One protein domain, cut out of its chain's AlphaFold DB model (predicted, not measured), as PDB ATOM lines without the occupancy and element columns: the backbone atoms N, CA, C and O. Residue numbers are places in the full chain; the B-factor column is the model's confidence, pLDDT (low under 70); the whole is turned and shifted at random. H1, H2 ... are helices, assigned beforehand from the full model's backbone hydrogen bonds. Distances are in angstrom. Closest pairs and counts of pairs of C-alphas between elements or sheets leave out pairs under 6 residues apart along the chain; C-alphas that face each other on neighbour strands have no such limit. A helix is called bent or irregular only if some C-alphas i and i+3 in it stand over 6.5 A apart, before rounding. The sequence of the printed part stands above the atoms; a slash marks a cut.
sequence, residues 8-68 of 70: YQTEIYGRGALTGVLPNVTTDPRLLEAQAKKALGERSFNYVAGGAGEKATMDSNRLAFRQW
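This is residues 8 to 68 of the 70 residues of the protein "Oxidoreductase" of Aspergillus kawachii (UniProt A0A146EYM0). Four short helices are strung out in an open, flat zigzag: H1 at one end, H2 and H3 loosely paired in the middle, H4 beyond them, with residues 60 to 68 sticking out. The printed part has 61 residues, 41 of them in the named helices H1, H2, H3 and H4, in that order along the chain, with no named strand; the class is all helix. The whole is only just extended, close to loose: radius of gyration of the C-alphas 16.2 A, spans 48 by 36 by 13 A.

Find C-alpha 8 at (-48.902, 32.295, -30.783); H1 runs from there to residue 19, 16.2 A. H2 is residues 29 to 39, 15.6 A, and irregular: C-alphas 30 and 33 are 7.1 A apart. H3 is residues 42 to 48. H4, residues 56 to 66, runs 15.7 A to C-alpha 66 at (-39.829, 21.870, -52.406).

H1 is apart from H2, H3 and H4. Look at Lys 37 and Phe 45, the closest C-alphas of H2 and H3, 6.1 A: these helices are close but not clearly touching. They run opposite ways at a shallow tilt of 34 degrees, only just short of steep. H4 is apart from H2 and H3. Every O i to N i+4 pair is within hydrogen-bond range in H1 and H3, but 4 of 7 in H2 and 5 of 7 in H4.

The C-alphas of Leu 18 and Gly 53, the two farthest apart, are 47.9 A apart. The printed part has no cut and no long link; no printed residue is under 70 in pLDDT.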
ATOM      1  N   TYR A   8     -49.703  33.112 -31.702       92.94
ATOM      2  CA  TYR A   8     -48.902  32.295 -30.783       92.94
ATOM      3  C   TYR A   8     -47.436  32.759 -30.682       92.94
ATOM      4  O   TYR A   8     -46.791  32.598 -29.645       92.94
ATOM      5  N   GLN A   9     -46.902  33.412 -31.722       94.56
ATOM      6  CA  GLN A   9     -45.549  33.978 -31.671       94.56
ATOM      7  C   GLN A   9     -45.409  35.046 -30.572       94.56
ATOM      8  O   GLN A   9     -44.376  35.121 -29.906       94.56
ATOM      9  N   THR A  10     -46.462  35.839 -30.344       94.69
ATOM     10  CA  THR A  10     -46.484  36.903 -29.335       94.69
ATOM     11  C   THR A  10     -46.406  36.313 -27.934       94.69
ATOM     12  O   THR A  10     -45.726  36.870 -27.074       94.69
ATOM     13  N   GLU A  11     -47.031  35.156 -27.706       93.50
ATOM     14  CA  GLU A  11     -46.915  34.435 -26.440       93.50
ATOM     15  C   GLU A  11     -45.475  33.966 -26.191       93.50
ATOM     16  O   GLU A  11     -44.942  34.183 -25.100       93.50
ATOM     17  N   ILE A  12     -44.827  33.370 -27.200       95.31
ATOM     18  CA  ILE A  12     -43.440  32.890 -27.094       95.31
ATOM     19  C   ILE A  12     -42.495  34.047 -26.749       95.31
ATOM     20  O   ILE A  12     -41.733  33.956 -25.781       95.31
ATOM     21  N   TYR A  13     -42.558  35.148 -27.504       95.75
ATOM     22  CA  TYR A  13     -41.706  36.309 -27.254       95.75
ATOM     23  C   TYR A  13     -42.037  36.996 -25.929       95.75
ATOM     24  O   TYR A  13     -41.125  37.362 -25.192       95.75
ATOM     25  N   GLY A  14     -43.324  37.135 -25.598       96.81
ATOM     26  CA  GLY A  14     -43.777  37.754 -24.355       96.81
ATOM     27  C   GLY A  14     -43.284  37.003 -23.119       96.81
ATOM     28  O   GLY A  14     -42.738  37.624 -22.210       96.81
ATOM     29  N   ARG A  15     -43.392  35.667 -23.101       96.56
ATOM     30  CA  ARG A  15     -42.836  34.836 -22.017       96.56
ATOM     31  C   ARG A  15     -41.313  34.959 -21.940       96.56
ATOM     32  O   ARG A  15     -40.775  35.190 -20.859       96.56
ATOM     33  N   GLY A  16     -40.619  34.896 -23.075       96.88
ATOM     34  CA  GLY A  16     -39.165  35.062 -23.108       96.88
ATOM     35  C   GLY A  16     -38.706  36.418 -22.559       96.88
ATOM     36  O   GLY A  16     -37.781  36.471 -21.754       96.88
ATOM     37  N   ALA A  17     -39.374  37.506 -22.947       97.00
ATOM     38  CA  ALA A  17     -38.994  38.866 -22.568       97.00
ATOM     39  C   ALA A  17     -39.394  39.242 -21.132       97.00
ATOM     40  O   ALA A  17     -38.631  39.921 -20.448       97.00
ATOM     41  N   LEU A  18     -40.581  38.828 -20.674       97.38
ATOM     42  CA  LEU A  18     -41.133  39.253 -19.382       97.38
ATOM     43  C   LEU A  18     -40.774  38.311 -18.236       97.38
ATOM     44  O   LEU A  18     -40.583  38.764 -17.109       97.38
ATOM     45  N   THR A  19     -40.721  37.004 -18.499       97.00
ATOM     46  CA  THR A  19     -40.507  35.989 -17.457       97.00
ATOM     47  C   THR A  19     -39.205  35.215 -17.634       97.00
ATOM     48  O   THR A  19     -38.868  34.399 -16.779       97.00
ATOM     49  N   GLY A  20     -38.459  35.454 -18.720       96.44
ATOM     50  CA  GLY A  20     -37.227  34.724 -19.030       96.44
ATOM     51  C   GLY A  20     -37.462  33.261 -19.420       96.44
ATOM     52  O   GLY A  20     -36.510  32.488 -19.507       96.44
ATOM     53  N   VAL A  21     -38.717  32.854 -19.638       96.56
ATOM     54  CA  VAL A  21     -39.069  31.467 -19.961       96.56
ATOM     55  C   VAL A  21     -38.957  31.250 -21.466       96.56
ATOM     56  O   VAL A  21     -39.690  31.854 -22.245       96.56
ATOM     57  N   LEU A  22     -38.061  30.350 -21.868       95.12
ATOM     58  CA  LEU A  22     -37.872  29.947 -23.262       95.12
ATOM     59  C   LEU A  22     -38.606  28.631 -23.572       95.12
ATOM     60  O   LEU A  22     -38.811  27.817 -22.668       95.12
ATOM     61  N   PRO A  23     -38.985  28.380 -24.840       95.69
ATOM     62  CA  PRO A  23     -39.556  27.100 -25.241       95.69
ATOM     63  C   PRO A  23     -38.604  25.930 -24.972       95.69
ATOM     64  O   PRO A  23     -37.431  25.962 -25.338       95.69
ATOM     65  N   ASN A  24     -39.141  24.848 -24.406       95.00
ATOM     66  CA  ASN A  24     -38.388  23.606 -24.194       95.00
ATOM     67  C   ASN A  24     -38.133  22.836 -25.499       95.00
ATOM     68  O   ASN A  24     -37.275  21.958 -25.549       95.00
ATOM     69  N   VAL A  25     -38.888  23.142 -26.555       96.00
ATOM     70  CA  VAL A  25     -38.778  22.541 -27.885       96.00
ATOM     71  C   VAL A  25     -38.355  23.626 -28.866       96.00
ATOM     72  O   VAL A  25     -38.829  24.758 -28.786       96.00
ATOM     73  N   THR A  26     -37.450  23.288 -29.780       95.81
ATOM     74  CA  THR A  26     -36.995  24.215 -30.818       95.81
ATOM     75  C   THR A  26     -38.161  24.719 -31.671       95.81
ATOM     76  O   THR A  26     -39.063  23.965 -32.035       95.81
ATOM     77  N   THR A  27     -38.124  26.005 -32.015       95.19
ATOM     78  CA  THR A  27     -39.057  26.623 -32.965       95.19
ATOM     79  C   THR A  27     -38.637  26.409 -34.424       95.19
ATOM     80  O   THR A  27     -39.393  26.763 -35.325       95.19
ATOM     81  N   ASP A  28     -37.466  25.808 -34.680       95.94
ATOM     82  CA  ASP A  28     -37.038  25.396 -36.021       95.94
ATOM     83  C   ASP A  28     -37.415  23.923 -36.264       95.94
ATOM     84  O   ASP A  28     -36.762  23.017 -35.727       95.94
ATOM     85  N   PRO A  29     -38.419  23.635 -37.112       93.62
ATOM     86  CA  PRO A  29     -38.869  22.268 -37.345       93.62
ATOM     87  C   PRO A  29     -37.778  21.358 -37.933       93.62
ATOM     88  O   PRO A  29     -37.855  20.140 -37.781       93.62
ATOM     89  N   ARG A  30     -36.730  21.915 -38.558       94.62
ATOM     90  CA  ARG A  30     -35.600  21.139 -39.103       94.62
ATOM     91  C   ARG A  30     -34.706  20.554 -38.010       94.62
ATOM     92  O   ARG A  30     -33.947  19.627 -38.281       94.62
ATOM     93  N   LEU A  31     -34.778  21.090 -36.792       97.62
ATOM     94  CA  LEU A  31     -33.954  20.677 -35.656       97.62
ATOM     95  C   LEU A  31     -34.691  19.740 -34.688       97.62
ATOM     96  O   LEU A  31     -34.050  19.161 -33.809       97.62
ATOM     97  N   LEU A  32     -36.004  19.543 -34.859       97.19
ATOM     98  CA  LEU A  32     -36.824  18.696 -33.984       97.19
ATOM     99  C   LEU A  32     -36.311  17.257 -33.907       97.19
ATOM    100  O   LEU A  32     -36.222  16.700 -32.817       97.19
ATOM    101  N   GLU A  33     -35.922  16.665 -35.037       96.81
ATOM    102  CA  GLU A  33     -35.401  15.293 -35.070       96.81
ATOM    103  C   GLU A  33     -34.104  15.167 -34.255       96.81
ATOM    104  O   GLU A  33     -33.955  14.252 -33.444       96.81
ATOM    105  N   ALA A  34     -33.190  16.130 -34.403       97.81
ATOM    106  CA  ALA A  34     -31.933  16.157 -33.662       97.81
ATOM    107  C   ALA A  34     -32.153  16.393 -32.160       97.81
ATOM    108  O   ALA A  34     -31.455  15.797 -31.336       97.81
ATOM    109  N   GLN A  35     -33.121  17.238 -31.790       98.19
ATOM    110  CA  GLN A  35     -33.504  17.434 -30.394       98.19
ATOM    111  C   GLN A  35     -34.132  16.157 -29.808       98.19
ATOM    112  O   GLN A  35     -33.732  15.721 -28.729       98.19
ATOM    113  N   ALA A  36     -35.049  15.513 -30.537       97.75
ATOM    114  CA  ALA A  36     -35.707  14.278 -30.118       97.75
ATOM    115  C   ALA A  36     -34.712  13.122 -29.948       97.75
ATOM    116  O   ALA A  36     -34.809  12.380 -28.974       97.75
ATOM    117  N   LYS A  37     -33.705  13.008 -30.825       97.94
ATOM    118  CA  LYS A  37     -32.639  11.997 -30.712       97.94
ATOM    119  C   LYS A  37     -31.849  12.098 -29.405       97.94
ATOM    120  O   LYS A  37     -31.362  11.087 -28.915       97.94
ATOM    121  N   LYS A  38     -31.711  13.305 -28.845       97.69
ATOM    122  CA  LYS A  38     -31.041  13.533 -27.553       97.69
ATOM    123  C   LYS A  38     -31.946  13.235 -26.356       97.69
ATOM    124  O   LYS A  38     -31.436  12.906 -25.293       97.69
ATOM    125  N   ALA A  39     -33.259  13.399 -26.514       97.62
ATOM    126  CA  ALA A  39     -34.233  13.270 -25.431       97.62
ATOM    127  C   ALA A  39     -34.834  11.857 -25.308       97.62
ATOM    128  O   ALA A  39     -35.229  11.449 -24.218       97.62
ATOM    129  N   LEU A  40     -34.930  11.115 -26.414       97.75
ATOM    130  CA  LEU A  40     -35.521   9.779 -26.460       97.75
ATOM    131  C   LEU A  40     -34.462   8.685 -26.306       97.75
ATOM    132  O   LEU A  40     -33.347   8.798 -26.809       97.75
ATOM    133  N   GLY A  41     -34.854   7.571 -25.685       98.38
ATOM    134  CA  GLY A  41     -34.072   6.337 -25.744       98.38
ATOM    135  C   GLY A  41     -33.990   5.794 -27.174       98.38
ATOM    136  O   GLY A  41     -34.914   5.975 -27.969       98.38
ATOM    137  N   GLU A  42     -32.906   5.081 -27.487       97.94
ATOM    138  CA  GLU A  42     -32.584   4.613 -28.843       97.94
ATOM    139  C   GLU A  42     -33.733   3.841 -29.507       97.94
ATOM    140  O   GLU A  42     -34.112   4.144 -30.638       97.94
ATOM    141  N   ARG A  43     -34.349   2.890 -28.792       98.00
ATOM    142  CA  ARG A  43     -35.485   2.111 -29.309       98.00
ATOM    143  C   ARG A  43     -36.668   3.003 -29.686       98.00
ATOM    144  O   ARG A  43     -37.238   2.834 -30.759       98.00
ATOM    145  N   SER A  44     -37.039   3.935 -28.810       98.31
ATOM    146  CA  SER A  44     -38.172   4.836 -29.033       98.31
ATOM    147  C   SER A  44     -37.894   5.791 -30.187       98.31
ATOM    148  O   SER A  44     -38.753   5.975 -31.046       98.31
ATOM    149  N   PHE A  45     -36.679   6.346 -30.250       98.44
ATOM    150  CA  PHE A  45     -36.267   7.195 -31.363       98.44
ATOM    151  C   PHE A  45     -36.314   6.431 -32.690       98.44
ATOM    152  O   PHE A  45     -36.954   6.889 -33.630       98.44
ATOM    153  N   ASN A  46     -35.703   5.246 -32.756       96.94
ATOM    154  CA  ASN A  46     -35.647   4.448 -33.982       96.94
ATOM    155  C   ASN A  46     -37.030   3.966 -34.438       96.94
ATOM    156  O   ASN A  46     -37.260   3.850 -35.639       96.94
ATOM    157  N   TYR A  47     -37.955   3.717 -33.506       97.44
ATOM    158  CA  TYR A  47     -39.336   3.383 -33.845       97.44
ATOM    159  C   TYR A  47     -40.067   4.564 -34.499       97.44
ATOM    160  O   TYR A  47     -40.739   4.383 -35.509       97.44
ATOM    161  N   VAL A  48     -39.906   5.777 -33.959       97.44
ATOM    162  CA  VAL A  48     -40.589   6.985 -34.461       97.44
ATOM    163  C   VAL A  48     -39.939   7.533 -35.736       97.44
ATOM    164  O   VAL A  48     -40.639   7.891 -36.677       97.44
ATOM    165  N   ALA A  49     -38.607   7.595 -35.786       96.44
ATOM    166  CA  ALA A  49     -37.841   8.082 -36.939       96.44
ATOM    167  C   ALA A  49     -37.653   7.010 -38.034       96.44
ATOM    168  O   ALA A  49     -37.025   7.256 -39.073       96.44
ATOM    169  N   GLY A  50     -38.124   5.788 -37.781       95.12
ATOM    170  CA  GLY A  50     -38.090   4.673 -38.715       95.12
ATOM    171  C   GLY A  50     -38.945   4.923 -39.957       95.12
ATOM    172  O   GLY A  50     -39.877   5.719 -39.956       95.12
ATOM    173  N   GLY A  51     -38.612   4.218 -41.032       95.50
ATOM    174  CA  GLY A  51     -39.362   4.208 -42.282       95.50
ATOM    175  C   GLY A  51     -39.200   2.858 -42.962       95.50
ATOM    176  O   GLY A  51     -38.341   2.070 -42.571       95.50
ATOM    177  N   ALA A  52     -40.027   2.578 -43.965       96.06
ATOM    178  CA  ALA A  52     -39.928   1.332 -44.713       96.06
ATOM    179  C   ALA A  52     -38.649   1.300 -45.570       96.06
ATOM    180  O   ALA A  52     -38.324   2.279 -46.248       96.06
ATOM    181  N   GLY A  53     -37.948   0.162 -45.558       96.44
ATOM    182  CA  GLY A  53     -36.733  -0.053 -46.348       96.44
ATOM    183  C   GLY A  53     -35.663   1.013 -46.098       96.44
ATOM    184  O   GLY A  53     -35.408   1.406 -44.962       96.44
ATOM    185  N   GLU A  54     -35.063   1.515 -47.174       96.12
ATOM    186  CA  GLU A  54     -34.059   2.589 -47.137       96.12
ATOM    187  C   GLU A  54     -34.640   3.998 -46.897       96.12
ATOM    188  O   GLU A  54     -33.900   4.976 -46.913       96.12
ATOM    189  N   LYS A  55     -35.955   4.121 -46.653       96.44
ATOM    190  CA  LYS A  55     -36.684   5.384 -46.411       96.44
ATOM    191  C   LYS A  55     -36.797   6.338 -47.611       96.44
ATOM    192  O   LYS A  55     -37.268   7.462 -47.435       96.44
ATOM    193  N   ALA A  56     -36.517   5.881 -48.833       97.81
ATOM    194  CA  ALA A  56     -36.621   6.686 -50.060       97.81
ATOM    195  C   ALA A  56     -37.987   7.386 -50.240       97.81
ATOM    196  O   ALA A  56     -38.061   8.529 -50.698       97.81
ATOM    197  N   THR A  57     -39.087   6.742 -49.833       97.75
ATOM    198  CA  THR A  57     -40.427   7.351 -49.881       97.75
ATOM    199  C   THR A  57     -40.569   8.522 -48.904       97.75
ATOM    200  O   THR A  57     -41.198   9.523 -49.234       97.75
ATOM    201  N   MET A  58     -39.959   8.447 -47.716       97.62
ATOM    202  CA  MET A  58     -39.989   9.551 -46.750       97.62
ATOM    203  C   MET A  58     -39.234  10.776 -47.272       97.62
ATOM    204  O   MET A  58     -39.709  11.903 -47.117       97.62
ATOM    205  N   ASP A  59     -38.086  10.560 -47.917       96.38
ATOM    206  CA  ASP A  59     -37.311  11.637 -48.537       96.38
ATOM    207  C   ASP A  59     -38.076  12.260 -49.709       96.38
ATOM    208  O   ASP A  59     -38.166  13.488 -49.816       96.38
ATOM    209  N   SER A  60     -38.726  11.422 -50.521       97.81
ATOM    210  CA  SER A  60     -39.590  11.857 -51.625       97.81
ATOM    211  C   SER A  60     -40.763  12.722 -51.142       97.81
ATOM    212  O   SER A  60     -41.046  13.755 -51.751       97.81
ATOM    213  N   ASN A  61     -41.389  12.385 -50.006       97.00
ATOM    214  CA  ASN A  61     -42.467  13.188 -49.411       97.00
ATOM    215  C   ASN A  61     -42.006  14.614 -49.065       97.00
ATOM    216  O   ASN A  61     -42.719  15.581 -49.332       97.00
ATOM    217  N   ARG A  62     -40.804  14.772 -48.490       95.12
ATOM    218  CA  ARG A  62     -40.251  16.108 -48.191       95.12
ATOM    219  C   ARG A  62     -39.875  16.861 -49.460       95.12
ATOM    220  O   ARG A  62     -40.057  18.077 -49.523       95.12
ATOM    221  N   LEU A  63     -39.329  16.155 -50.452       96.88
ATOM    222  CA  LEU A  63     -38.936  16.749 -51.725       96.88
ATOM    223  C   LEU A  63     -40.142  17.318 -52.481       96.88
ATOM    224  O   LEU A  63     -40.023  18.406 -53.039       96.88
ATOM    225  N   ALA A  64     -41.293  16.641 -52.444       97.88
ATOM    226  CA  ALA A  64     -42.509  17.072 -53.136       97.88
ATOM    227  C   ALA A  64     -42.912  18.520 -52.793       97.88
ATOM    228  O   ALA A  64     -43.215  19.304 -53.688       97.88
ATOM    229  N   PHE A  65     -42.822  18.931 -51.523       96.06
ATOM    230  CA  PHE A  65     -43.130  20.310 -51.119       96.06
ATOM    231  C   PHE A  65     -42.123  21.345 -51.635       96.06
ATOM    232  O   PHE A  65     -42.480  22.502 -51.823       96.06
ATOM    233  N   ARG A  66     -40.868  20.955 -51.892       95.75
ATOM    234  CA  ARG A  66     -39.829  21.870 -52.406       95.75
ATOM    235  C   ARG A  66     -39.979  22.164 -53.898       95.75
ATOM    236  O   ARG A  66     -39.325  23.072 -54.403       95.75
ATOM    237  N   GLN A  67     -40.795  21.381 -54.601       97.56
ATOM    238  CA  GLN A  67     -41.034  21.537 -56.035       97.56
ATOM    239  C   GLN A  67     -42.037  22.655 -56.346       97.56
ATOM    240  O   GLN A  67     -42.077  23.129 -57.479       97.56
ATOM    241  N   TRP A  68     -42.803  23.114 -55.352       96.25
ATOM    242  CA  TRP A  68     -43.821  24.152 -55.505       96.25
ATOM    243  C   TRP A  68     -43.444  25.419 -54.739       96.25
ATOM    244  O   TRP A  68     -42.772  25.365 -53.708       96.25
TER     245      TRP A  68